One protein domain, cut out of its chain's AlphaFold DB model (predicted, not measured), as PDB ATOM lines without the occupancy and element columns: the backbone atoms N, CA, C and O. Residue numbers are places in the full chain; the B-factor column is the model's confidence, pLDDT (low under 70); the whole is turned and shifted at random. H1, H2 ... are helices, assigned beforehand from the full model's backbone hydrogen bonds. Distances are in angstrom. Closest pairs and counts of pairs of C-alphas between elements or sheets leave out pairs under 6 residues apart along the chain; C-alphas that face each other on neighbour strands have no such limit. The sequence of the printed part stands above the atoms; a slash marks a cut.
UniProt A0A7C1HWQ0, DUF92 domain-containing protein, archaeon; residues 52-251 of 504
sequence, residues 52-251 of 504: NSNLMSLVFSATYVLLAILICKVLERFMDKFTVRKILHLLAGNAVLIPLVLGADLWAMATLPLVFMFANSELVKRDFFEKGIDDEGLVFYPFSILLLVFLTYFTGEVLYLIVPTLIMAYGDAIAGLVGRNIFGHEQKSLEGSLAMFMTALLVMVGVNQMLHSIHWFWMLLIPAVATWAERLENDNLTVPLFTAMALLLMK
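Overview. This is residues 52 to 251 of the 504 residues of the protein "DUF92 domain-containing protein" of archaeon (UniProt A0A7C1HWQ0). The model is a flat slab of helices in two rows: H1, H2, H6 and H7 stand side by side in one row, and H4, H5, H9 and H8 make the second, packed over the first. H6 is in the middle, H7 and H8 pair at one end of the slab, and at the other end H1 and H4 start together and spread as a V, with short H3 by their starts. The printed part has 200 residues with nine named helices, H1 to H9 in order, and no named strand; the class is all helix. It is compact, with a radius of gyration of the C-alphas of 16.6 A and spans of 47 by 46 by 26 A, only just flat.

Along the chain. H1, residues 52 to 75, begins at C-alpha 52 (222.955, 380.251, 329.403) and is 33.7 A long. H2 is residues 81 to 94, and H3 is residues 97 to 101. H4, residues 106 to 125, is 28.8 A long and has a kink of 26 degrees near residue 113. H5 is residues 137 to 155, 26.5 A. H6, residues 159 to 182, is 31.8 A and begins at C-alpha 159 (225.748, 356.217, 325.866). H7, residues 190 to 211, is 31.1 A. H8 is residues 216 to 230, and H9, residues 235 to 249, ends at C-alpha 249 (232.010, 345.113, 328.048).

Arrangement. H1, H2, H4, H5, H6, H7, H8 and H9 form an up-and-down bundle, each running against the one before it. The hairpin of H1 and H2 has a shallow tilt of 16 degrees, with the closest C-alphas, Cys 72 and Val 84, 5.8 A apart. H1 touches H4 with residues 54 to 62 alone, C-alphas 54 and 108 being closest at 5.7 A, at a tilt of 36 degrees, only just steep. H2 touches H6, the hub, at C-alphas 86 and 173, 4.7 A apart. H4 and H5 are a hairpin, closest at C-alphas 113 and 142, 4.7 A. H5 touches H9, C-alphas 141 and 236 being closest at 4.7 A. H6 and H7, a hairpin, come to 4.0 A at C-alphas 175 and 192. H7 and H8, a hairpin at a steep tilt of 40 degrees, are closest at C-alphas 200 and 223, 4.9 A. H8 and H9 are a hairpin too, closest at C-alphas 229 and 239, 5.0 A. H6 touches H9 at a steep tilt of 45 degrees, with C-alphas 164 and 240 closest at 4.5 A. H1 and H7 are apart. Every O i to N i+4 pair is within hydrogen-bond range in H1, H3 and H7; the counts are 9 of 10 in H2, 14 of 16 in H4, 14 of 15 in H5, 18 of 20 in H6, and 10 of 11 in H8 and H9.

Size, cuts and confidence. The two C-alphas farthest apart, those of Arg 126 and His 212, are 49.4 A apart. The printed part has no cut. The link from H4 to H5, 11 residues, is long. The mean pLDDT of the printed part is 85.5, and residue 121 and residues 123 to 138 are under 70.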
ATOM      1  N   ASN A  52     224.349 380.476 329.760       77.00
ATOM      2  CA  ASN A  52     222.955 380.251 329.403       77.00
ATOM      3  C   ASN A  52     222.543 378.761 329.361       77.00
ATOM      4  O   ASN A  52     221.447 378.442 329.800       77.00
ATOM      5  N   SER A  53     223.376 377.821 328.898       83.25
ATOM      6  CA  SER A  53     222.949 376.421 328.707       83.25
ATOM      7  C   SER A  53     222.679 375.682 330.018       83.25
ATOM      8  O   SER A  53     221.716 374.924 330.095       83.25
ATOM      9  N   ASN A  54     223.458 375.941 331.072       89.12
ATOM     10  CA  ASN A  54     223.217 375.363 332.395       89.12
ATOM     11  C   ASN A  54     221.896 375.861 332.990       89.12
ATOM     12  O   ASN A  54     221.075 375.065 333.443       89.12
ATOM     13  N   LEU A  55     221.658 377.175 332.942       89.12
ATOM     14  CA  LEU A  55     220.411 377.758 333.430       89.12
ATOM     15  C   LEU A  55     219.212 377.295 332.589       89.12
ATOM     16  O   LEU A  55     218.201 376.880 333.149       89.12
ATOM     17  N   MET A  56     219.337 377.297 331.258       89.94
ATOM     18  CA  MET A  56     218.323 376.765 330.342       89.94
ATOM     19  C   MET A  56     218.032 375.293 330.624       89.94
ATOM     20  O   MET A  56     216.872 374.899 330.635       89.94
ATOM     21  N   SER A  57     219.061 374.492 330.896       90.50
ATOM     22  CA  SER A  57     218.916 373.081 331.243       90.50
ATOM     23  C   SER A  57     218.095 372.896 332.511       90.50
ATOM     24  O   SER A  57     217.136 372.126 332.504       90.50
ATOM     25  N   LEU A  58     218.397 373.648 333.572       90.25
ATOM     26  CA  LEU A  58     217.626 373.592 334.813       90.25
ATOM     27  C   LEU A  58     216.178 374.035 334.599       90.25
ATOM     28  O   LEU A  58     215.256 373.333 335.012       90.25
ATOM     29  N   VAL A  59     215.972 375.166 333.919       90.75
ATOM     30  CA  VAL A  59     214.639 375.725 333.666       90.75
ATOM     31  C   VAL A  59     213.806 374.778 332.807       90.75
ATOM     32  O   VAL A  59     212.675 374.461 333.174       90.75
ATOM     33  N   PHE A  60     214.343 374.283 331.693       92.25
ATOM     34  CA  PHE A  60     213.616 373.376 330.807       92.25
ATOM     35  C   PHE A  60     213.395 372.008 331.435       92.25
ATOM     36  O   PHE A  60     212.290 371.486 331.318       92.25
ATOM     37  N   SER A  61     214.372 371.456 332.158       90.19
ATOM     38  CA  SER A  61     214.198 370.178 332.855       90.19
ATOM     39  C   SER A  61     213.132 370.272 333.944       90.19
ATOM     40  O   SER A  61     212.247 369.421 334.009       90.19
ATOM     41  N   ALA A  62     213.160 371.333 334.760       88.12
ATOM     42  CA  ALA A  62     212.149 371.567 335.788       88.12
ATOM     43  C   ALA A  62     210.763 371.788 335.170       88.12
ATOM     44  O   ALA A  62     209.789 371.173 335.601       88.12
ATOM     45  N   THR A  63     210.673 372.611 334.124       90.94
ATOM     46  CA  THR A  63     209.409 372.879 333.421       90.94
ATOM     47  C   THR A  63     208.838 371.605 332.805       90.94
ATOM     48  O   THR A  63     207.656 371.318 332.972       90.94
ATOM     49  N   TYR A  64     209.676 370.813 332.136       91.81
ATOM     50  CA  TYR A  64     209.288 369.549 331.519       91.81
ATOM     51  C   TYR A  64     208.752 368.557 332.556       91.81
ATOM     52  O   TYR A  64     207.687 367.974 332.370       91.81
ATOM     53  N   VAL A  65     209.449 368.415 333.683       85.94
ATOM     54  CA  VAL A  65     209.022 367.555 334.790       85.94
ATOM     55  C   VAL A  65     207.700 368.021 335.398       85.94
ATOM     56  O   VAL A  65     206.805 367.206 335.608       85.94
ATOM     57  N   LEU A  66     207.552 369.319 335.672       86.38
ATOM     58  CA  LEU A  66     206.316 369.870 336.230       86.38
ATOM     59  C   LEU A  66     205.138 369.662 335.277       86.38
ATOM     60  O   LEU A  66     204.050 369.287 335.713       86.38
ATOM     61  N   LEU A  67     205.364 369.847 333.975       90.44
ATOM     62  CA  LEU A  67     204.368 369.572 332.950       90.44
ATOM     63  C   LEU A  67     204.010 368.082 332.906       90.44
ATOM     64  O   LEU A  67     202.830 367.754 332.848       90.44
ATOM     65  N   ALA A  68     204.993 367.182 332.992       86.94
ATOM     66  CA  ALA A  68     204.752 365.742 333.052       86.94
ATOM     67  C   ALA A  68     203.895 365.358 334.270       86.94
ATOM     68  O   ALA A  68     202.922 364.620 334.127       86.94
ATOM     69  N   ILE A  69     204.192 365.914 335.450       84.19
ATOM     70  CA  ILE A  69     203.390 365.710 336.665       84.19
ATOM     71  C   ILE A  69     201.967 366.251 336.475       84.19
ATOM     72  O   ILE A  69     201.007 365.568 336.831       84.19
ATOM     73  N   LEU A  70     201.807 367.445 335.895       87.44
ATOM     74  CA  LEU A  70     200.495 368.041 335.636       87.44
ATOM     75  C   LEU A  70     199.668 367.190 334.663       87.44
ATOM     76  O   LEU A  70     198.497 366.924 334.931       87.44
ATOM     77  N   ILE A  71     200.281 366.730 333.570       89.00
ATOM     78  CA  ILE A  71     199.661 365.812 332.608       89.00
ATOM     79  C   ILE A  71     199.206 364.547 333.336       89.00
ATOM     80  O   ILE A  71     198.032 364.189 333.260       89.00
ATOM     81  N   CYS A  72     200.089 363.910 334.110       85.19
ATOM     82  CA  CYS A  72     199.749 362.724 334.890       85.19
ATOM     83  C   CYS A  72     198.602 362.989 335.872       85.19
ATOM     84  O   CYS A  72     197.688 362.174 335.959       85.19
ATOM     85  N   LYS A  73     198.568 364.151 336.534       83.31
ATOM     86  CA  LYS A  73     197.482 364.520 337.452       83.31
ATOM     87  C   LYS A  73     196.125 364.637 336.757       83.31
ATOM     88  O   LYS A  73     195.099 364.315 337.351       83.31
ATOM     89  N   VAL A  74     196.103 365.091 335.505       91.31
ATOM     90  CA  VAL A  74     194.885 365.098 334.684       91.31
ATOM     91  C   VAL A  74     194.505 363.672 334.278       91.31
ATOM     92  O   VAL A  74     193.331 363.315 334.370       91.31
ATOM     93  N   LEU A  75     195.480 362.842 333.893       89.06
ATOM     94  CA  LEU A  75     195.253 361.444 333.507       89.06
ATOM     95  C   LEU A  75     194.718 360.575 334.654       89.06
ATOM     96  O   LEU A  75     193.957 359.650 334.381       89.06
ATOM     97  N   GLU A  76     195.008 360.899 335.921       86.38
ATOM     98  CA  GLU A  76     194.412 360.221 337.094       86.38
ATOM     99  C   GLU A  76     192.877 360.264 337.112       86.38
ATOM    100  O   GLU A  76     192.251 359.460 337.797       86.38
ATOM    101  N   ARG A  77     192.247 361.184 336.369       91.06
ATOM    102  CA  ARG A  77     190.782 361.239 336.238       91.06
ATOM    103  C   ARG A  77     190.220 360.180 335.289       91.06
ATOM    104  O   ARG A  77     189.027 359.903 335.346       91.06
ATOM    105  N   PHE A  78     191.054 359.635 334.406       92.75
ATOM    106  CA  PHE A  78     190.640 358.757 333.307       92.75
ATOM    107  C   PHE A  78     191.279 357.369 333.369       92.75
ATOM    108  O   PHE A  78     190.781 356.441 332.738       92.75
ATOM    109  N   MET A  79     192.389 357.226 334.091       90.25
ATOM    110  CA  MET A  79     193.201 356.014 334.133       90.25
ATOM    111  C   MET A  79     193.486 355.613 335.579       90.25
ATOM    112  O   MET A  79     193.484 356.443 336.487       90.25
ATOM    113  N   ASP A  80     193.769 354.332 335.797       86.06
ATOM    114  CA  ASP A  80     194.152 353.835 337.112       86.06
ATOM    115  C   ASP A  80     195.538 354.362 337.542       86.06
ATOM    116  O   ASP A  80     196.412 354.661 336.718       86.06
ATOM    117  N   LYS A  81     195.761 354.437 338.863       82.25
ATOM    118  CA  LYS A  81     197.004 354.970 339.452       82.25
ATOM    119  C   LYS A  81     198.267 354.265 338.929       82.25
ATOM    120  O   LYS A  81     199.313 354.901 338.819       82.25
ATOM    121  N   PHE A  82     198.200 352.967 338.615       83.25
ATOM    122  CA  PHE A  82     199.363 352.223 338.130       83.25
ATOM    123  C   PHE A  82     199.725 352.627 336.702       83.25
ATOM    124  O   PHE A  82     200.892 352.920 336.440       83.25
ATOM    125  N   THR A  83     198.743 352.728 335.807       85.69
ATOM    126  CA  THR A  83     198.987 353.182 334.434       85.69
ATOM    127  C   THR A  83     199.537 354.611 334.410       85.69
ATOM    128  O   THR A  83     200.546 354.870 333.752       85.69
ATOM    129  N   VAL A  84     198.967 355.527 335.204       85.00
ATOM    130  CA  VAL A  84     199.489 356.903 335.324       85.00
ATOM    131  C   VAL A  84     200.925 356.918 335.853       85.00
ATOM    132  O   VAL A  84     201.759 357.655 335.322       85.00
ATOM    133  N   ARG A  85     201.253 356.078 336.846       80.50
ATOM    134  CA  ARG A  85     202.627 355.933 337.356       80.50
ATOM    135  C   ARG A  85     203.592 355.508 336.248       80.50
ATOM    136  O   ARG A  85     204.681 356.074 336.168       80.50
ATOM    137  N   LYS A  86     203.226 354.537 335.406       85.06
ATOM    138  CA  LYS A  86     204.086 354.076 334.301       85.06
ATOM    139  C   LYS A  86     204.269 355.155 333.226       85.06
ATOM    140  O   LYS A  86     205.382 355.336 332.742       85.06
ATOM    141  N   ILE A  87     203.231 355.943 332.935       86.25
ATOM    142  CA  ILE A  87     203.339 357.120 332.054       86.25
ATOM    143  C   ILE A  87     204.293 358.163 332.650       86.25
ATOM    144  O   ILE A  87     205.154 358.677 331.937       86.25
ATOM    145  N   LEU A  88     204.196 358.443 333.955       83.06
ATOM    146  CA  LEU A  88     205.100 359.379 334.627       83.06
ATOM    147  C   LEU A  88     206.561 358.918 334.545       83.06
ATOM    148  O   LEU A  88     207.424 359.748 334.286       83.06
ATOM    149  N   HIS A  89     206.840 357.620 334.720       79.81
ATOM    150  CA  HIS A  89     208.198 357.070 334.577       79.81
ATOM    151  C   HIS A  89     208.745 357.276 333.158       79.81
ATOM    152  O   HIS A  89     209.873 357.739 333.001       79.81
ATOM    153  N   LEU A  90     207.931 357.005 332.132       86.88
ATOM    154  CA  LEU A  90     208.309 357.192 330.730       86.88
ATOM    155  C   LEU A  90     208.616 358.668 330.429       86.88
ATOM    156  O   LEU A  90     209.665 358.985 329.867       86.88
ATOM    157  N   LEU A  91     207.739 359.582 330.858       86.88
ATOM    158  CA  LEU A  91     207.949 361.017 330.678       86.88
ATOM    159  C   LEU A  91     209.186 361.495 331.438       86.88
ATOM    160  O   LEU A  91     210.049 362.124 330.830       86.88
ATOM    161  N   ALA A  92     209.303 361.177 332.728       82.31
ATOM    162  CA  ALA A  92     210.420 361.598 333.568       82.31
ATOM    163  C   ALA A  92     211.771 361.084 333.042       82.31
ATOM    164  O   ALA A  92     212.747 361.829 333.068       82.31
ATOM    165  N   GLY A  93     211.823 359.866 332.493       82.88
ATOM    166  CA  GLY A  93     213.042 359.305 331.906       82.88
ATOM    167  C   GLY A  93     213.613 360.126 330.747       82.88
ATOM    168  O   GLY A  93     214.828 360.241 330.618       82.88
ATOM    169  N   ASN A  94     212.768 360.785 329.947       88.62
ATOM    170  CA  ASN A  94     213.233 361.661 328.863       88.62
ATOM    171  C   ASN A  94     213.871 362.965 329.369       88.62
ATOM    172  O   ASN A  94     214.593 363.616 328.613       88.62
ATOM    173  N   ALA A  95     213.636 363.357 330.628       86.75
ATOM    174  CA  ALA A  95     214.181 364.599 331.175       86.75
ATOM    175  C   ALA A  95     215.718 364.616 331.153       86.75
ATOM    176  O   ALA A  95     216.313 365.683 331.041       86.75
ATOM    177  N   VAL A  96     216.359 363.441 331.181       84.50
ATOM    178  CA  VAL A  96     217.821 363.295 331.100       84.50
ATOM    179  C   VAL A  96     218.407 363.769 329.763       84.50
ATOM    180  O   VAL A  96     219.578 364.131 329.687       84.50
ATOM    181  N   LEU A  97     217.601 363.779 328.697       87.44
ATOM    182  CA  LEU A  97     218.050 364.165 327.359       87.44
ATOM    183  C   LEU A  97     218.210 365.685 327.229       87.44
ATOM    184  O   LEU A  97     219.027 366.145 326.439       87.44
ATOM    185  N   ILE A  98     217.463 366.472 328.012       89.75
ATOM    186  CA  ILE A  98     217.485 367.942 327.974       89.75
ATOM    187  C   ILE A  98     218.879 368.505 328.306       89.75
ATOM    188  O   ILE A  98     219.439 369.200 327.454       89.75
ATOM    189  N   PRO A  99     219.483 368.211 329.480       87.81
ATOM    190  CA  PRO A  99     220.829 368.683 329.794       87.81
ATOM    191  C   PRO A  99     221.860 368.222 328.767       87.81
ATOM    192  O   PRO A  99     222.780 368.971 328.448       87.81
ATOM    193  N   LEU A 100     221.694 367.012 328.229       85.75
ATOM    194  CA  LEU A 100     222.609 366.452 327.247       85.75
ATOM    195  C   LEU A 100     222.573 367.221 325.921       85.75
ATOM    196  O   LEU A 100     223.617 367.610 325.406       85.75
ATOM    197  N   VAL A 101     221.376 367.480 325.389       87.25
ATOM    198  CA  VAL A 101     221.182 368.230 324.136       87.25
ATOM    199  C   VAL A 101     221.683 369.668 324.265       87.25
ATOM    200  O   VAL A 101     222.211 370.226 323.307       87.25
ATOM    201  N   LEU A 102     221.543 370.267 325.448       87.62
ATOM    202  CA  LEU A 102     222.010 371.626 325.722       87.62
ATOM    203  C   LEU A 102     223.510 371.703 326.041       87.62
ATOM    204  O   LEU A 102     224.022 372.808 326.211       87.62
ATOM    205  N   GLY A 103     224.210 370.565 326.128       84.88
ATOM    206  CA  GLY A 103     225.622 370.518 326.505       84.88
ATOM    207  C   GLY A 103     225.871 371.103 327.897       84.88
ATOM    208  O   GLY A 103     226.798 371.888 328.072       84.88
ATOM    209  N   ALA A 104     224.992 370.797 328.855       86.00
ATOM    210  CA  ALA A 104     225.088 371.285 330.225       86.00
ATOM    211  C   ALA A 104     226.241 370.614 330.993       86.00
ATOM    212  O   ALA A 104     226.598 369.469 330.731       86.00
ATOM    213  N   ASP A 105     226.787 371.307 331.987       88.31
ATOM    214  CA  ASP A 105     227.834 370.777 332.859       88.31
ATOM    215  C   ASP A 105     227.294 369.743 333.856       88.31
ATOM    216  O   ASP A 105     226.095 369.693 334.156       88.31
ATOM    217  N   LEU A 106     228.210 368.970 334.457       85.75
ATOM    218  CA  LEU A 106     227.903 367.938 335.455       85.75
ATOM    219  C   LEU A 106     226.940 368.418 336.538       85.75
ATOM    220  O   LEU A 106     225.979 367.724 336.857       85.75
ATOM    221  N   TRP A 107     227.201 369.588 337.123       87.62
ATOM    222  CA  TRP A 107     226.404 370.081 338.244       87.62
ATOM    223  C   TRP A 107     224.950 370.330 337.822       87.62
ATOM    224  O   TRP A 107     224.034 369.967 338.558       87.62
ATOM    225  N   ALA A 108     224.719 370.859 336.616       87.94
ATOM    226  CA  ALA A 108     223.379 371.079 336.083       87.94
ATOM    227  C   ALA A 108     222.683 369.743 335.766       87.94
ATOM    228  O   ALA A 108     221.523 369.561 336.136       87.94
ATOM    229  N   MET A 109     223.405 368.782 335.171       88.62
ATOM    230  CA  MET A 109     222.888 367.429 334.916       88.62
ATOM    231  C   MET A 109     222.519 366.687 336.213       88.62
ATOM    232  O   MET A 109     221.490 366.018 336.279       88.62
ATOM    233  N   ALA A 110     223.346 366.816 337.254       90.75
ATOM    234  CA  ALA A 110     223.174 366.147 338.542       90.75
ATOM    235  C   ALA A 110     222.104 366.809 339.425       90.75
ATOM    236  O   ALA A 110     221.511 366.146 340.276       90.75
ATOM    237  N   THR A 111     221.827 368.102 339.227       89.44
ATOM    238  CA  THR A 111     220.871 368.851 340.057       89.44
ATOM    239  C   THR A 111     219.478 368.232 340.008       89.44
ATOM    240  O   THR A 111     218.856 368.064 341.053       89.44
ATOM    241  N   LEU A 112     218.990 367.852 338.824       84.75
ATOM    242  CA  LEU A 112     217.648 367.288 338.684       84.75
ATOM    243  C   LEU A 112     217.462 365.996 339.510       84.75
ATOM    244  O   LEU A 112     216.592 365.996 340.384       84.75
ATOM    245  N   PRO A 113     218.259 364.923 339.320       88.75
ATOM    246  CA  PRO A 113     218.114 363.720 340.133       88.75
ATOM    247  C   PRO A 113     218.340 363.985 341.629       88.75
ATOM    248  O   PRO A 113     217.615 363.421 342.443       88.75
ATOM    249  N   LEU A 114     219.257 364.886 342.014       88.12
ATOM    250  CA  LEU A 114     219.472 365.260 343.421       88.12
ATOM    251  C   LEU A 114     218.239 365.915 344.056       88.12
ATOM    252  O   LEU A 114     217.836 365.538 345.158       88.12
ATOM    253  N   VAL A 115     217.621 366.874 343.362       85.00
ATOM    254  CA  VAL A 115     216.392 367.534 343.824       85.00
ATOM    255  C   VAL A 115     215.266 366.516 343.959       85.00
ATOM    256  O   VAL A 115     214.561 366.532 344.964       85.00
ATOM    257  N   PHE A 116     215.131 365.592 343.006       80.81
ATOM    258  CA  PHE A 116     214.149 364.512 343.089       80.81
ATOM    259  C   PHE A 116     214.388 363.581 344.277       80.81
ATOM    260  O   PHE A 116     213.444 363.287 345.008       80.81
ATOM    261  N   MET A 117     215.631 363.151 344.512       79.94
ATOM    262  CA  MET A 117     215.971 362.337 345.683       79.94
ATOM    263  C   MET A 117     215.591 363.051 346.983       79.94
ATOM    264  O   MET A 117     214.965 362.451 347.859       79.94
ATOM    265  N   PHE A 118     215.935 364.338 347.104       78.69
ATOM    266  CA  PHE A 118     215.634 365.129 348.294       78.69
ATOM    267  C   PHE A 118     214.125 365.336 348.476       78.69
ATOM    268  O   PHE A 118     213.588 365.012 349.537       78.69
ATOM    269  N   ALA A 119     213.429 365.805 347.437       77.31
ATOM    270  CA  ALA A 119     211.991 366.051 347.469       77.31
ATOM    271  C   ALA A 119     211.211 364.773 347.811       77.31
ATOM    272  O   ALA A 119     210.377 364.791 348.715       77.31
ATOM    273  N   ASN A 120     211.540 363.648 347.169       74.75
ATOM    274  CA  ASN A 120     210.897 362.363 347.449       74.75
ATOM    275  C   ASN A 120     211.162 361.909 348.891       74.75
ATOM    276  O   ASN A 120     210.247 361.435 349.560       74.75
ATOM    277  N   SER A 121     212.375 362.123 349.415       68.81
ATOM    278  CA  SER A 121     212.694 361.771 350.803       68.81
ATOM    279  C   SER A 121     211.894 362.575 351.837       68.81
ATOM    280  O   SER A 121     211.479 362.019 352.855       68.81
ATOM    281  N   GLU A 122     211.635 363.860 351.580       70.25
ATOM    282  CA  GLU A 122     210.845 364.718 352.470       70.25
ATOM    283  C   GLU A 122     209.343 364.431 352.375       70.25
ATOM    284  O   GLU A 122     208.646 364.446 353.391       70.25
ATOM    285  N   LEU A 123     208.840 364.116 351.179       67.31
ATOM    286  CA  LEU A 123     207.437 363.755 350.971       67.31
ATOM    287  C   LEU A 123     207.075 362.423 351.644       67.31
ATOM    288  O   LEU A 123     206.010 362.327 352.256       67.31
ATOM    289  N   VAL A 124     207.974 361.431 351.612       63.38
ATOM    290  CA  VAL A 124     207.786 360.144 352.309       63.38
ATOM    291  C   VAL A 124     207.741 360.334 353.830       63.38
ATOM    292  O   VAL A 124     206.886 359.758 354.498       63.38
ATOM    293  N   LYS A 125     208.599 361.191 354.406       63.81
ATOM    294  CA  LYS A 125     208.592 361.476 355.860       63.81
ATOM    295  C   LYS A 125     207.280 362.085 356.354       63.81
ATOM    296  O   LYS A 125     206.946 361.928 357.525       63.81
ATOM    297  N   ARG A 126     206.572 362.812 355.488       61.78
ATOM    298  CA  ARG A 126     205.334 363.528 355.822       61.78
ATOM    299  C   ARG A 126     204.066 362.699 355.582       61.78
ATOM    300  O   ARG A 126     202.985 363.271 355.664       61.78
ATOM    301  N   ASP A 127     204.184 361.394 355.289       56.25
ATOM    302  CA  ASP A 127     203.056 360.503 354.946       56.25
ATOM    303  C   ASP A 127     202.180 361.066 353.798       56.25
ATOM    304  O   ASP A 127     200.985 360.788 353.707       56.25
ATOM    305  N   PHE A 128     202.757 361.889 352.908       47.22
ATOM    306  CA  PHE A 128     202.002 362.550 351.834       47.22
ATOM    307  C   PHE A 128     201.536 361.561 350.754       47.22
ATOM    308  O   PHE A 128     200.516 361.773 350.101       47.22
ATOM    309  N   PHE A 129     202.275 360.464 350.580       47.22
ATOM    310  CA  PHE A 129     201.858 359.319 349.780       47.22
ATOM    311  C   PHE A 129     201.180 358.285 350.688       47.22
ATOM    312  O   PHE A 129     201.689 357.980 351.767       47.22
ATOM    313  N   GLU A 130     200.036 357.736 350.262       42.47
ATOM    314  CA  GLU A 130     199.392 356.619 350.963       42.47
ATOM    315  C   GLU A 130     200.407 355.479 351.135       42.47
ATOM    316  O   GLU A 130     200.888 354.915 350.150       42.47
ATOM    317  N   LYS A 131     200.735 355.150 352.393       38.56
ATOM    318  CA  LYS A 131     201.602 354.023 352.762       38.56
ATOM    319  C   LYS A 131     201.164 352.763 352.016       38.56
ATOM    320  O   LYS A 131     200.140 352.174 352.358       38.56
ATOM    321  N   GLY A 132     201.952 352.322 351.038       41.59
ATOM    322  CA  GLY A 132     201.643 351.080 350.327       41.59
ATOM    323  C   GLY A 132     202.266 350.869 348.953       41.59
ATOM    324  O   GLY A 132     202.147 349.759 348.447       41.59
ATOM    325  N   ILE A 133     202.930 351.852 348.334       42.25
ATOM    326  CA  ILE A 133     203.483 351.667 346.982       42.25
ATOM    327  C   ILE A 133     204.926 352.182 346.917       42.25
ATOM    328  O   ILE A 133     205.169 353.335 346.590       42.25
ATOM    329  N   ASP A 134     205.872 351.279 347.186       53.66
ATOM    330  CA  ASP A 134     207.245 351.320 346.659       53.66
ATOM    331  C   ASP A 134     208.050 352.622 346.882       53.66
ATOM    332  O   ASP A 134     208.709 353.134 345.973       53.66
ATOM    333  N   ASP A 135     208.054 353.130 348.121       56.44
ATOM    334  CA  ASP A 135     208.821 354.318 348.551       56.44
ATOM    335  C   ASP A 135     210.311 354.271 348.145       56.44
ATOM    336  O   ASP A 135     210.963 355.303 347.977       56.44
ATOM    337  N   GLU A 136     210.866 353.067 347.980       61.56
ATOM    338  CA  GLU A 136     212.262 352.835 347.615       61.56
ATOM    339  C   GLU A 136     212.552 353.135 346.134       61.56
ATOM    340  O   GLU A 136     213.578 353.745 345.823       61.56
ATOM    341  N   GLY A 137     211.632 352.810 345.218       63.12
ATOM    342  CA  GLY A 137     211.805 353.060 343.781       63.12
ATOM    343  C   GLY A 137     211.887 354.551 343.438       63.12
ATOM    344  O   GLY A 137     212.671 354.951 342.575       63.12
ATOM    345  N   LEU A 138     211.157 355.391 344.185       67.56
ATOM    346  CA  LEU A 138     211.174 356.853 344.048       67.56
ATOM    347  C   LEU A 138     212.535 357.480 344.375       67.56
ATOM    348  O   LEU A 138     212.833 358.576 343.901       67.56
ATOM    349  N   VAL A 139     213.357 356.812 345.184       74.38
ATOM    350  CA  VAL A 139     214.705 357.280 345.535       74.38
ATOM    351  C   VAL A 139     215.755 356.579 344.677       74.38
ATOM    352  O   VAL A 139     216.666 357.234 344.170       74.38
ATOM    353  N   PHE A 140     215.620 355.267 344.462       79.12
ATOM    354  CA  PHE A 140     216.617 354.474 343.744       79.12
ATOM    355  C   PHE A 140     216.698 354.781 342.253       79.12
ATOM    356  O   PHE A 140     217.802 354.744 341.708       79.12
ATOM    357  N   TYR A 141     215.587 355.135 341.599       82.50
ATOM    358  CA  TYR A 141     215.643 355.511 340.188       82.50
ATOM    359  C   TYR A 141     216.445 356.807 339.971       82.50
ATOM    360  O   TYR A 141     217.482 356.727 339.311       82.50
ATOM    361  N   PRO A 142     216.103 357.966 340.580       86.31
ATOM    362  CA  PRO A 142     216.932 359.174 340.489       86.31
ATOM    363  C   PRO A 142     218.384 358.953 340.922       86.31
ATOM    364  O   PRO A 142     219.300 359.516 340.328       86.31
ATOM    365  N   PHE A 143     218.607 358.098 341.924       85.81
ATOM    366  CA  PHE A 143     219.948 357.746 342.369       85.81
ATOM    367  C   PHE A 143     220.757 356.997 341.299       85.81
ATOM    368  O   PHE A 143     221.912 357.339 341.058       85.81
ATOM    369  N   SER A 144     220.162 356.021 340.609       88.56
ATOM    370  CA  SER A 144     220.811 355.342 339.480       88.56
ATOM    371  C   SER A 144     221.169 356.325 338.359       88.56
ATOM    372  O   SER A 144     222.288 356.293 337.854       88.56
ATOM    373  N   ILE A 145     220.274 357.267 338.044       90.19
ATOM    374  CA  ILE A 145     220.513 358.308 337.037       90.19
ATOM    375  C   ILE A 145     221.660 359.219 337.463       90.19
ATOM    376  O   ILE A 145     222.524 359.521 336.647       90.19
ATOM    377  N   LEU A 146     221.726 359.606 338.739       91.00
ATOM    378  CA  LEU A 146     222.846 360.371 339.284       91.00
ATOM    379  C   LEU A 146     224.181 359.640 339.070       91.00
ATOM    380  O   LEU A 146     225.139 360.248 338.596       91.00
ATOM    381  N   LEU A 147     224.240 358.335 339.356       88.44
ATOM    382  CA  LEU A 147     225.438 357.521 339.120       88.44
ATOM    383  C   LEU A 147     225.832 357.486 337.634       88.44
ATOM    384  O   LEU A 147     227.015 357.597 337.312       88.44
ATOM    385  N   LEU A 148     224.857 357.374 336.728       91.50
ATOM    386  CA  LEU A 148     225.101 357.392 335.283       91.50
ATOM    387  C   LEU A 148     225.516 358.773 334.764       91.50
ATOM    388  O   LEU A 148     226.354 358.847 333.874       91.50
ATOM    389  N   VAL A 149     224.992 359.860 335.338       92.06
ATOM    390  CA  VAL A 149     225.418 361.235 335.034       92.06
ATOM    391  C   VAL A 149     226.896 361.413 335.373       92.06
ATOM    392  O   VAL A 149     227.662 361.887 334.533       92.06
ATOM    393  N   PHE A 150     227.323 360.979 336.565       89.19
ATOM    394  CA  PHE A 150     228.742 360.983 336.927       89.19
ATOM    395  C   PHE A 150     229.560 360.126 335.964       89.19
ATOM    396  O   PHE A 150     230.598 360.571 335.478       89.19
ATOM    397  N   LEU A 151     229.086 358.915 335.660       88.25
ATOM    398  CA  LEU A 151     229.793 358.010 334.766       88.25
ATOM    399  C   LEU A 151     229.988 358.632 333.382       88.25
ATOM    400  O   LEU A 151     231.112 358.682 332.896       88.25
ATOM    401  N   THR A 152     228.929 359.162 332.772       89.56
ATOM    402  CA  THR A 152     228.989 359.850 331.478       89.56
ATOM    403  C   THR A 152     229.894 361.069 331.517       89.56
ATOM    404  O   THR A 152     230.689 361.243 330.603       89.56
ATOM    405  N   TYR A 153     229.840 361.887 332.569       87.88
ATOM    406  CA  TYR A 153     230.698 363.064 332.658       87.88
ATOM    407  C   TYR A 153     232.183 362.701 332.726       87.88
ATOM    408  O   TYR A 153     232.985 363.233 331.964       87.88
ATOM    409  N   PHE A 154     232.559 361.770 333.607       85.38
ATOM    410  CA  PHE A 154     233.965 361.411 333.791       85.38
ATOM    411  C   PHE A 154     234.524 360.525 332.670       85.38
ATOM    412  O   PHE A 154     235.734 360.507 332.461       85.38
ATOM    413  N   THR A 155     233.675 359.793 331.945       85.50
ATOM    414  CA  THR A 155     234.094 359.012 330.766       85.50
ATOM    415  C   THR A 155     234.025 359.804 329.462       85.50
ATOM    416  O   THR A 155     234.663 359.409 328.493       85.50
ATOM    417  N   GLY A 156     233.239 360.884 329.414       85.56
ATOM    418  CA  GLY A 156     232.859 361.577 328.179       85.56
ATOM    419  C   GLY A 156     231.824 360.822 327.331       85.56
ATOM    420  O   GLY A 156     231.462 361.278 326.249       85.56
ATOM    421  N   GLU A 157     231.331 359.674 327.797       87.00
ATOM    422  CA  GLU A 157     230.551 358.740 326.985       87.00
ATOM    423  C   GLU A 157     229.060 358.848 327.291       87.00
ATOM    424  O   GLU A 157     228.536 358.328 328.284       87.00
ATOM    425  N   VAL A 158     228.347 359.511 326.386       89.88
ATOM    426  CA  VAL A 158     226.916 359.822 326.528       89.88
ATOM    427  C   VAL A 158     226.024 358.577 326.522       89.88
ATOM    428  O   VAL A 158     224.927 358.589 327.081       89.88
ATOM    429  N   LEU A 159     226.500 357.471 325.942       90.19
ATOM    430  CA  LEU A 159     225.748 356.217 325.866       90.19
ATOM    431  C   LEU A 159     225.515 355.581 327.237       90.19
ATOM    432  O   LEU A 159     224.482 354.936 327.412       90.19
ATOM    433  N   TYR A 160     226.413 355.795 328.207       90.88
ATOM    434  CA  TYR A 160     226.216 355.307 329.576       90.88
ATOM    435  C   TYR A 160     225.019 355.958 330.271       90.88
ATOM    436  O   TYR A 160     224.457 355.353 331.175       90.88
ATOM    437  N   LEU A 161     224.588 357.141 329.831       91.88
ATOM    438  CA  LEU A 161     223.402 357.805 330.356       91.88
ATOM    439  C   LEU A 161     222.166 357.514 329.503       91.88
ATOM    440  O   LEU A 161     221.135 357.124 330.043       91.88
ATOM    441  N   ILE A 162     222.262 357.653 328.177       92.00
ATOM    442  CA  ILE A 162     221.104 357.536 327.277       92.00
ATOM    443  C   ILE A 162     220.519 356.123 327.300       92.00
ATOM    444  O   ILE A 162     219.333 355.948 327.576       92.00
ATOM    445  N   VAL A 163     221.334 355.107 327.003       94.06
ATOM    446  CA  VAL A 163     220.827 353.746 326.777       94.06
ATOM    447  C   VAL A 163     220.199 353.171 328.046       94.06
ATOM    448  O   VAL A 163     219.046 352.747 327.971       94.06
ATOM    449  N   PRO A 164     220.859 353.192 329.223       94.75
ATOM    450  CA  PRO A 164     220.262 352.606 330.415       94.75
ATOM    451  C   PRO A 164     219.032 353.367 330.909       94.75
ATOM    452  O   PRO A 164     218.079 352.739 331.366       94.75
ATOM    453  N   THR A 165     219.015 354.699 330.772       92.75
ATOM    454  CA  THR A 165     217.864 355.514 331.185       92.75
ATOM    455  C   THR A 165     216.646 355.240 330.314       92.75
ATOM    456  O   THR A 165     215.558 355.036 330.849       92.75
ATOM    457  N   LEU A 166     216.816 355.191 328.989       92.75
ATOM    458  CA  LEU A 166     215.717 354.913 328.065       92.75
ATOM    459  C   LEU A 166     215.223 353.471 328.189       92.75
ATOM    460  O   LEU A 166     214.016 353.247 328.232       92.75
ATOM    461  N   ILE A 167     216.136 352.503 328.304       95.31
ATOM    462  CA  ILE A 167     215.767 351.101 328.529       95.31
ATOM    463  C   ILE A 167     214.963 350.958 329.820       95.31
ATOM    464  O   ILE A 167     213.928 350.300 329.805       95.31
ATOM    465  N   MET A 168     215.384 351.595 330.915       92.50
ATOM    466  CA  MET A 168     214.634 351.551 332.166       92.50
ATOM    467  C   MET A 168     213.276 352.253 332.041       92.50
ATOM    468  O   MET A 168     212.251 351.655 332.346       92.50
ATOM    469  N   ALA A 169     213.242 353.495 331.552       91.00
ATOM    470  CA  ALA A 169     212.021 354.302 331.517       91.00
ATOM    471  C   ALA A 169     210.935 353.715 330.604       91.00
ATOM    472  O   ALA A 169     209.771 353.646 330.993       91.00
ATOM    473  N   TYR A 170     211.305 353.287 329.395       93.12
ATOM    474  CA  TYR A 170     210.354 352.718 328.442       93.12
ATOM    475  C   TYR A 170     210.111 351.240 328.717       93.12
ATOM    476  O   TYR A 170     208.971 350.785 328.656       93.12
ATOM    477  N   GLY A 171     211.167 350.490 329.027       92.69
ATOM    478  CA  GLY A 171     211.086 349.054 329.236       92.69
ATOM    479  C   GLY A 171     210.247 348.684 330.457       92.69
ATOM    480  O   GLY A 171     209.321 347.893 330.312       92.69
ATOM    481  N   ASP A 172     210.474 349.306 331.621       88.88
ATOM    482  CA  ASP A 172     209.671 349.060 332.833       88.88
ATOM    483  C   ASP A 172     208.210 349.518 332.672       88.88
ATOM    484  O   ASP A 172     207.272 348.864 333.151       88.88
ATOM    485  N   ALA A 173     207.993 350.639 331.974       89.88
ATOM    486  CA  ALA A 173     206.655 351.132 331.675       89.88
ATOM    487  C   ALA A 173     205.882 350.147 330.797       89.88
ATOM    488  O   ALA A 173     204.792 349.711 331.168       89.88
ATOM    489  N   ILE A 174     206.459 349.754 329.662       92.81
ATOM    490  CA  ILE A 174     205.808 348.866 328.699       92.81
ATOM    491  C   ILE A 174     205.672 347.450 329.270       92.81
ATOM    492  O   ILE A 174     204.607 346.855 329.129       92.81
ATOM    493  N   ALA A 175     206.679 346.925 329.973       92.12
ATOM    494  CA  ALA A 175     206.606 345.618 330.629       92.12
ATOM    495  C   ALA A 175     205.458 345.544 331.639       92.12
ATOM    496  O   ALA A 175     204.672 344.595 331.615       92.12
ATOM    497  N   GLY A 176     205.320 346.574 332.480       88.38
ATOM    498  CA  GLY A 176     204.231 346.667 333.448       88.38
ATOM    499  C   GLY A 176     202.855 346.779 332.789       88.38
ATOM    500  O   GLY A 176     201.920 346.108 333.219       88.38
ATOM    501  N   LEU A 177     202.729 347.590 331.732       89.81
ATOM    502  CA  LEU A 177     201.470 347.758 330.997       89.81
ATOM    503  C   LEU A 177     201.068 346.487 330.242       89.81
ATOM    504  O   LEU A 177     199.904 346.103 330.281       89.81
ATOM    505  N   VAL A 178     202.010 345.807 329.586       91.88
ATOM    506  CA  VAL A 178     201.736 344.547 328.883       91.88
ATOM    507  C   VAL A 178     201.367 343.454 329.883       91.88
ATOM    508  O   VAL A 178     200.306 342.847 329.753       91.88
ATOM    509  N   GLY A 179     202.187 343.237 330.916       90.25
ATOM    510  CA  GLY A 179     201.938 342.194 331.910       90.25
ATOM    511  C   GLY A 179     200.587 342.364 332.608       90.25
ATOM    512  O   GLY A 179     199.800 341.420 332.668       90.25
ATOM    513  N   ARG A 180     200.278 343.583 333.069       88.50
ATOM    514  CA  ARG A 180     199.050 343.854 333.823       88.50
ATOM    515  C   ARG A 180     197.830 344.091 332.941       88.50
ATOM    516  O   ARG A 180     196.804 343.458 333.162       88.50
ATOM    517  N   ASN A 181     197.900 345.009 331.978       86.69
ATOM    518  CA  ASN A 181     196.701 345.477 331.274       86.69
ATOM    519  C   ASN A 181     196.295 344.535 330.134       86.69
ATOM    520  O   ASN A 181     195.115 344.478 329.806       86.69
ATOM    521  N   ILE A 182     197.247 343.809 329.532       87.62
ATOM    522  CA  ILE A 182     196.953 342.859 328.447       87.62
ATOM    523  C   ILE A 182     196.738 341.452 329.006       87.62
ATOM    524  O   ILE A 182     195.764 340.798 328.643       87.62
ATOM    525  N   PHE A 183     197.622 340.996 329.899       88.38
ATOM    526  CA  PHE A 183     197.615 339.610 330.386       88.38
ATOM    527  C   PHE A 183     197.073 339.434 331.813       88.38
ATOM    528  O   PHE A 183     196.897 338.306 332.263       88.38
ATOM    529  N   GLY A 184     196.752 340.520 332.526       85.75
ATOM    530  CA  GLY A 184     196.119 340.447 333.848       85.75
ATOM    531  C   GLY A 184     197.047 340.014 334.986       85.75
ATOM    532  O   GLY A 184     196.563 339.659 336.060       85.75
ATOM    533  N   HIS A 185     198.367 340.027 334.793       85.62
ATOM    534  CA  HIS A 185     199.322 339.656 335.835       85.62
ATOM    535  C   HIS A 185     199.597 340.827 336.792       85.62
ATOM    536  O   HIS A 185     199.990 341.914 336.375       85.62
ATOM    537  N   GLU A 186     199.432 340.597 338.097       77.06
ATOM    538  CA  GLU A 186     199.778 341.587 339.135       77.06
ATOM    539  C   GLU A 186     201.272 341.592 339.495       77.06
ATOM    540  O   GLU A 186     201.780 342.564 340.052       77.06
ATOM    541  N   GLN A 187     201.978 340.505 339.182       81.50
ATOM    542  CA  GLN A 187     203.412 340.338 339.417       81.50
ATOM    543  C   GLN A 187     204.177 340.289 338.092       81.50
ATOM    544  O   GLN A 187     203.581 340.161 337.022       81.50
ATOM    545  N   LYS A 188     205.513 340.367 338.168       82.94
ATOM    546  CA  LYS A 188     206.402 340.244 337.003       82.94
ATOM    547  C   LYS A 188     206.087 338.960 336.228       82.94
ATOM    548  O   LYS A 188     206.067 337.875 336.808       82.94
ATOM    549  N   SER A 189     205.842 339.098 334.926       90.38
ATOM    550  CA  SER A 189     205.410 338.010 334.041       90.38
ATOM    551  C   SER A 189     206.384 337.803 332.879       90.38
ATOM    552  O   SER A 189     207.229 338.657 332.592       90.38
ATOM    553  N   LEU A 190     206.280 336.659 332.197       90.62
ATOM    554  CA  LEU A 190     207.118 336.366 331.031       90.62
ATOM    555  C   LEU A 190     206.801 337.299 329.859       90.62
ATOM    556  O   LEU A 190     207.714 337.732 329.163       90.62
ATOM    557  N   GLU A 191     205.531 337.643 329.676       93.62
ATOM    558  CA  GLU A 191     205.032 338.576 328.668       93.62
ATOM    559  C   GLU A 191     205.557 339.989 328.937       93.62
ATOM    560  O   GLU A 191     206.032 340.655 328.017       93.62
ATOM    561  N   GLY A 192     205.560 340.413 330.207       92.38
ATOM    562  CA  GLY A 192     206.196 341.658 330.638       92.38
ATOM    563  C   GLY A 192     207.701 341.664 330.350       92.38
ATOM    564  O   GLY A 192     208.199 342.598 329.723       92.38
ATOM    565  N   SER A 193     208.427 340.597 330.706       93.50
ATOM    566  CA  SER A 193     209.856 340.460 330.371       93.50
ATOM    567  C   SER A 193     210.111 340.442 328.853       93.50
ATOM    568  O   SER A 193     211.103 341.000 328.390       93.50
ATOM    569  N   LEU A 194     209.241 339.828 328.048       95.31
ATOM    570  CA  LEU A 194     209.369 339.856 326.587       95.31
ATOM    571  C   LEU A 194     209.170 341.279 326.048       95.31
ATOM    572  O   LEU A 194     209.922 341.724 325.183       95.31
ATOM    573  N   ALA A 195     208.201 342.015 326.591       95.19
ATOM    574  CA  ALA A 195     207.966 343.408 326.236       95.19
ATOM    575  C   ALA A 195     209.141 344.320 326.645       95.19
ATOM    576  O   ALA A 195     209.541 345.184 325.860       95.19
ATOM    577  N   MET A 196     209.753 344.077 327.811       95.19
ATOM    578  CA  MET A 196     211.013 344.701 328.238       95.19
ATOM    579  C   MET A 196     212.121 344.457 327.206       95.19
ATOM    580  O   MET A 196     212.738 345.408 326.723       95.19
ATOM    581  N   PHE A 197     212.335 343.197 326.814       97.19
ATOM    582  CA  PHE A 197     213.362 342.816 325.841       97.19
ATOM    583  C   PHE A 197     213.162 343.509 324.491       97.19
ATOM    584  O   PHE A 197     214.098 344.100 323.953       97.19
ATOM    585  N   MET A 198     211.940 343.479 323.955       97.44
ATOM    586  CA  MET A 198     211.622 344.100 322.667       97.44
ATOM    587  C   MET A 198     211.786 345.620 322.710       97.44
ATOM    588  O   MET A 198     212.342 346.207 321.784       97.44
ATOM    589  N   THR A 199     211.365 346.260 323.801       96.31
ATOM    590  CA  THR A 199     211.545 347.705 323.992       96.31
ATOM    591  C   THR A 199     213.027 348.067 324.058       96.31
ATOM    592  O   THR A 199     213.474 348.985 323.373       96.31
ATOM    593  N   ALA A 200     213.814 347.315 324.826       96.94
ATOM    594  CA  ALA A 200     215.250 347.527 324.924       96.94
ATOM    595  C   ALA A 200     215.965 347.306 323.581       96.94
ATOM    596  O   ALA A 200     216.867 348.067 323.226       96.94
ATOM    597  N   LEU A 201     215.529 346.315 322.798       97.06
ATOM    598  CA  LEU A 201     216.030 346.080 321.446       97.06
ATOM    599  C   LEU A 201     215.726 347.262 320.518       97.06
ATOM    600  O   LEU A 201     216.609 347.682 319.775       97.06
ATOM    601  N   LEU A 202     214.526 347.848 320.586       96.44
ATOM    602  CA  LEU A 202     214.177 349.041 319.805       96.44
ATOM    603  C   LEU A 202     215.049 350.248 320.170       96.44
ATOM    604  O   LEU A 202     215.512 350.953 319.272       96.44
ATOM    605  N   VAL A 203     215.333 350.455 321.461       94.62
ATOM    606  CA  VAL A 203     216.283 351.489 321.904       94.62
ATOM    607  C   VAL A 203     217.660 351.246 321.280       94.62
ATOM    608  O   VAL A 203     218.238 352.161 320.695       94.62
ATOM    609  N   MET A 204     218.164 350.009 321.324       94.94
ATOM    610  CA  MET A 204     219.456 349.656 320.723       94.94
ATOM    611  C   MET A 204     219.477 349.816 319.200       94.94
ATOM    612  O   MET A 204     220.484 350.264 318.656       94.94
ATOM    613  N   VAL A 205     218.379 349.506 318.505       94.81
ATOM    614  CA  VAL A 205     218.240 349.755 317.063       94.81
ATOM    615  C   VAL A 205     218.312 351.252 316.771       94.81
ATOM    616  O   VAL A 205     219.056 351.647 315.878       94.81
ATOM    617  N   GLY A 206     217.609 352.088 317.541       92.19
ATOM    618  CA  GLY A 206     217.672 353.545 317.402       92.19
ATOM    619  C   GLY A 206     219.090 354.087 317.603       92.19
ATOM    620  O   GLY A 206     219.585 354.855 316.784       92.19
ATOM    621  N   VAL A 207     219.793 353.613 318.634       90.69
ATOM    622  CA  VAL A 207     221.195 353.985 318.889       90.69
ATOM    623  C   VAL A 207     222.107 353.516 317.752       90.69
ATOM    624  O   VAL A 207     222.958 354.273 317.285       90.69
ATOM    625  N   ASN A 208     221.920 352.294 317.249       92.06
ATOM    626  CA  ASN A 208     222.716 351.779 316.137       92.06
ATOM    627  C   ASN A 208     222.437 352.520 314.818       92.06
ATOM    628  O   ASN A 208     223.348 352.661 314.008       92.06
ATOM    629  N   GLN A 209     221.226 353.043 314.600       90.31
ATOM    630  CA  GLN A 209     220.946 353.924 313.459       90.31
ATOM    631  C   GLN A 209     221.719 355.244 313.536       90.31
ATOM    632  O   GLN A 209     222.006 355.829 312.500       90.31
ATOM    633  N   MET A 210     222.071 355.710 314.735       85.69
ATOM    634  CA  MET A 210     222.870 356.926 314.908       85.69
ATOM    635  C   MET A 210     224.376 356.659 314.785       85.69
ATOM    636  O   MET A 210     225.103 357.502 314.270       85.69
ATOM    637  N   LEU A 211     224.848 355.505 315.271       84.25
ATOM    638  CA  LEU A 211     226.281 355.191 315.368       84.25
ATOM    639  C   LEU A 211     226.817 354.301 314.234       84.25
ATOM    640  O   LEU A 211     228.030 354.240 314.046       84.25
ATOM    641  N   HIS A 212     225.949 353.563 313.532       79.19
ATOM    642  CA  HIS A 212     226.255 352.602 312.457       79.19
ATOM    643  C   HIS A 212     227.407 351.613 312.737       79.19
ATOM    644  O   HIS A 212     228.077 351.150 311.815       79.19
ATOM    645  N   SER A 213     227.654 351.276 314.003       82.31
ATOM    646  CA  SER A 213     228.873 350.569 314.427       82.31
ATOM    647  C   SER A 213     228.654 349.522 315.521       82.31
ATOM    648  O   SER A 213     229.608 348.867 315.943       82.31
ATOM    649  N   ILE A 214     227.413 349.308 315.975       86.56
ATOM    650  CA  ILE A 214     227.132 348.323 317.022       86.56
ATOM    651  C   ILE A 214     226.980 346.940 316.389       86.56
ATOM    652  O   ILE A 214     226.070 346.673 315.605       86.56
ATOM    653  N   HIS A 215     227.872 346.026 316.769       89.06
ATOM    654  CA  HIS A 215     227.805 344.631 316.346       89.06
ATOM    655  C   HIS A 215     226.520 343.951 316.859       89.06
ATOM    656  O   HIS A 215     226.111 344.155 318.004       89.06
ATOM    657  N   TRP A 216     225.911 343.080 316.044       88.75
ATOM    658  CA  TRP A 216     224.617 342.439 316.340       88.75
ATOM    659  C   TRP A 216     224.578 341.695 317.676       88.75
ATOM    660  O   TRP A 216     223.558 341.706 318.358       88.75
ATOM    661  N   PHE A 217     225.704 341.104 318.082       89.94
ATOM    662  CA  PHE A 217     225.837 340.449 319.382       89.94
ATOM    663  C   PHE A 217     225.463 341.389 320.538       89.94
ATOM    664  O   PHE A 217     224.671 341.016 321.399       89.94
ATOM    665  N   TRP A 218     225.964 342.628 320.529       91.56
ATOM    666  CA  TRP A 218     225.671 343.626 321.564       91.56
ATOM    667  C   TRP A 218     224.252 344.176 321.456       91.56
ATOM    668  O   TRP A 218     223.635 344.460 322.482       91.56
ATOM    669  N   MET A 219     223.702 344.239 320.237       92.62
ATOM    670  CA  MET A 219     222.292 344.583 320.027       92.62
ATOM    671  C   MET A 219     221.338 343.580 320.689       92.62
ATOM    672  O   MET A 219     220.241 343.976 321.057       92.62
ATOM    673  N   LEU A 220     221.740 342.317 320.878       93.56
ATOM    674  CA  LEU A 220     220.934 341.296 321.561       93.56
ATOM    675  C   LEU A 220     221.308 341.124 323.039       93.56
ATOM    676  O   LEU A 220     220.429 340.949 323.884       93.56
ATOM    677  N   LEU A 221     222.601 341.188 323.365       92.69
ATOM    678  CA  LEU A 221     223.083 340.968 324.726       92.69
ATOM    679  C   LEU A 221     222.630 342.075 325.684       92.69
ATOM    680  O   LEU A 221     222.203 341.767 326.794       92.69
ATOM    681  N   ILE A 222     222.685 343.347 325.275       95.12
ATOM    682  CA  ILE A 222     222.296 344.471 326.143       95.12
ATOM    683  C   ILE A 222     220.804 344.386 326.531       95.12
ATOM    684  O   ILE A 222     220.513 344.406 327.731       95.12
ATOM    685  N   PRO A 223     219.854 344.184 325.591       96.56
ATOM    686  CA  PRO A 223     218.455 343.925 325.934       96.56
ATOM    687  C   PRO A 223     218.244 342.694 326.818       96.56
ATOM    688  O   PRO A 223     217.422 342.733 327.736       96.56
ATOM    689  N   ALA A 224     218.991 341.607 326.591       94.56
ATOM    690  CA  ALA A 224     218.905 340.404 327.419       94.56
ATOM    691  C   ALA A 224     219.345 340.675 328.867       94.56
ATOM    692  O   ALA A 224     218.664 340.263 329.806       94.56
ATOM    693  N   VAL A 225     220.449 341.407 329.051       93.00
ATOM    694  CA  VAL A 225     220.951 341.815 330.370       93.00
ATOM    695  C   VAL A 225     219.947 342.721 331.077       93.00
ATOM    696  O   VAL A 225     219.643 342.480 332.243       93.00
ATOM    697  N   ALA A 226     219.388 343.713 330.380       94.44
ATOM    698  CA  ALA A 226     218.375 344.599 330.945       94.44
ATOM    699  C   ALA A 226     217.116 343.834 331.385       94.44
ATOM    700  O   ALA A 226     216.614 344.042 332.485       94.44
ATOM    701  N   THR A 227     216.655 342.887 330.566       94.44
ATOM    702  CA  THR A 227     215.493 342.035 330.872       94.44
ATOM    703  C   THR A 227     215.757 341.099 332.048       94.44
ATOM    704  O   THR A 227     214.878 340.850 332.866       94.44
ATOM    705  N   TRP A 228     216.974 340.569 332.166       90.81
ATOM    706  CA  TRP A 228     217.356 339.771 333.328       90.81
ATOM    707  C   TRP A 228     217.440 340.625 334.599       90.81
ATOM    708  O   TRP A 228     216.945 340.209 335.647       90.81
ATOM    709  N   ALA A 229     218.022 341.824 334.503       88.56
ATOM    710  CA  ALA A 229     218.155 342.762 335.613       88.56
ATOM    711  C   ALA A 229     216.801 343.282 336.116       88.56
ATOM    712  O   ALA A 229     216.668 343.538 337.314       88.56
ATOM    713  N   GLU A 230     215.805 343.385 335.230       89.62
ATOM    714  CA  GLU A 230     214.421 343.733 335.570       89.62
ATOM    715  C   GLU A 230     213.812 342.720 336.539       89.62
ATOM    716  O   GLU A 230     213.047 343.112 337.402       89.62
ATOM    717  N   ARG A 231     214.209 341.445 336.526       83.44
ATOM    718  CA  ARG A 231     213.659 340.432 337.451       83.44
ATOM    719  C   ARG A 231     214.141 340.564 338.895       83.44
ATOM    720  O   ARG A 231     213.659 339.840 339.766       83.44
ATOM    721  N   LEU A 232     215.121 341.427 339.152       80.00
ATOM    722  CA  LEU A 232     215.658 341.656 340.490       80.00
ATOM    723  C   LEU A 232     214.714 342.563 341.303       80.00
ATOM    724  O   LEU A 232     213.864 343.256 340.745       80.00
ATOM    725  N   GLU A 233     214.843 342.534 342.633       70.75
ATOM    726  CA  GLU A 233     213.932 343.257 343.542       70.75
ATOM    727  C   GLU A 233     213.936 344.777 343.305       70.75
ATOM    728  O   GLU A 233     212.878 345.391 343.319       70.75
ATOM    729  N   ASN A 234     215.106 345.366 343.029       77.00
ATOM    730  CA  ASN A 234     215.281 346.807 342.813       77.00
ATOM    731  C   ASN A 234     215.594 347.127 341.343       77.00
ATOM    732  O   ASN A 234     216.673 347.640 341.041       77.00
ATOM    733  N   ASP A 235     214.666 346.822 340.435       81.31
ATOM    734  CA  ASP A 235     214.771 347.086 338.985       81.31
ATOM    735  C   ASP A 235     215.206 348.520 338.636       81.31
ATOM    736  O   ASP A 235     216.091 348.713 337.802       81.31
ATOM    737  N   ASN A 236     214.673 349.506 339.357       85.00
ATOM    738  CA  ASN A 236     215.006 350.929 339.264       85.00
ATOM    739  C   ASN A 236     216.498 351.244 339.460       85.00
ATOM    740  O   ASN A 236     216.966 352.286 339.008       85.00
ATOM    741  N   LEU A 237     217.237 350.361 340.136       82.69
ATOM    742  CA  LEU A 237     218.684 350.451 340.315       82.69
ATOM    743  C   LEU A 237     219.421 349.442 339.428       82.69
ATOM    744  O   LEU A 237     220.441 349.770 338.827       82.69
ATOM    745  N   THR A 238     218.928 348.205 339.345       86.50
ATOM    746  CA  THR A 238     219.628 347.116 338.662       86.50
ATOM    747  C   THR A 238     219.605 347.283 337.149       86.50
ATOM    748  O   THR A 238     220.659 347.160 336.530       86.50
ATOM    749  N   VAL A 239     218.464 347.607 336.533       91.00
ATOM    750  CA  VAL A 239     218.365 347.741 335.070       91.00
ATOM    751  C   VAL A 239     219.343 348.795 334.543       91.00
ATOM    752  O   VAL A 239     220.146 348.439 333.669       91.00
ATOM    753  N   PRO A 240     219.390 350.035 335.077       92.31
ATOM    754  CA  PRO A 240     220.337 351.027 334.580       92.31
ATOM    755  C   PRO A 240     221.806 350.599 334.764       92.31
ATOM    756  O   PRO A 240     222.609 350.684 333.834       92.31
ATOM    757  N   LEU A 241     222.163 350.069 335.938       88.31
ATOM    758  CA  LEU A 241     223.552 349.712 336.248       88.31
ATOM    759  C   LEU A 241     224.056 348.494 335.460       88.31
ATOM    760  O   LEU A 241     225.160 348.529 334.917       88.31
ATOM    761  N   PHE A 242     223.256 347.429 335.338       90.44
ATOM    762  CA  PHE A 242     223.631 346.247 334.555       90.44
ATOM    763  C   PHE A 242     223.688 346.550 333.053       90.44
ATOM    764  O   PHE A 242     224.557 346.025 332.355       90.44
ATOM    765  N   THR A 243     222.829 347.440 332.552       93.38
ATOM    766  CA  THR A 243     222.899 347.906 331.157       93.38
ATOM    767  C   THR A 243     224.181 348.708 330.908       93.38
ATOM    768  O   THR A 243     224.872 348.466 329.918       93.38
ATOM    769  N   ALA A 244     224.559 349.608 331.824       91.94
ATOM    770  CA  ALA A 244     225.827 350.338 331.741       91.94
ATOM    771  C   ALA A 244     227.048 349.401 331.801       91.94
ATOM    772  O   ALA A 244     228.013 349.583 331.059       91.94
ATOM    773  N   MET A 245     226.991 348.350 332.624       90.94
ATOM    774  CA  MET A 245     228.017 347.306 332.675       90.94
ATOM    775  C   MET A 245     228.131 346.535 331.350       90.94
ATOM    776  O   MET A 245     229.239 346.290 330.877       90.94
ATOM    777  N   ALA A 246     227.012 346.197 330.703       92.44
ATOM    778  CA  ALA A 246     227.031 345.554 329.389       92.44
ATOM    779  C   ALA A 246     227.628 346.469 328.302       92.44
ATOM    780  O   ALA A 246     228.423 346.010 327.483       92.44
ATOM    781  N   LEU A 247     227.321 347.772 328.333       91.88
ATOM    782  CA  LEU A 247     227.958 348.762 327.456       91.88
ATOM    783  C   LEU A 247     229.468 348.869 327.683       91.88
ATOM    784  O   LEU A 247     230.221 349.091 326.740       91.88
ATOM    785  N   LEU A 248     229.929 348.712 328.923       90.12
ATOM    786  CA  LEU A 248     231.354 348.706 329.229       90.12
ATOM    787  C   LEU A 248     232.062 347.504 328.595       90.12
ATOM    788  O   LEU A 248     233.110 347.667 327.975       90.12
ATOM    789  N   LEU A 249     231.463 346.315 328.679       89.88
ATOM    790  CA  LEU A 249     232.010 345.113 328.048       89.88
ATOM    791  C   LEU A 249     232.086 345.228 326.518       89.88
ATOM    792  O   LEU A 249     232.990 344.647 325.918       89.88
ATOM    793  N   MET A 250     231.209 346.021 325.889       90.19
ATOM    794  CA  MET A 250     231.258 346.305 324.448       90.19
ATOM    795  C   MET A 250     232.589 346.923 323.999       90.19
ATOM    796  O   MET A 250     232.982 346.744 322.849       90.19
ATOM    797  N   LYS A 251     233.312 347.594 324.905       87.12
ATOM    798  CA  LYS A 251     234.633 348.183 324.642       87.12
ATOM    799  C   LYS A 251     235.794 347.180 324.748       87.12
ATOM    800  O   LYS A 251     236.946 347.567 324.582       87.12
TER     801      LYS A 251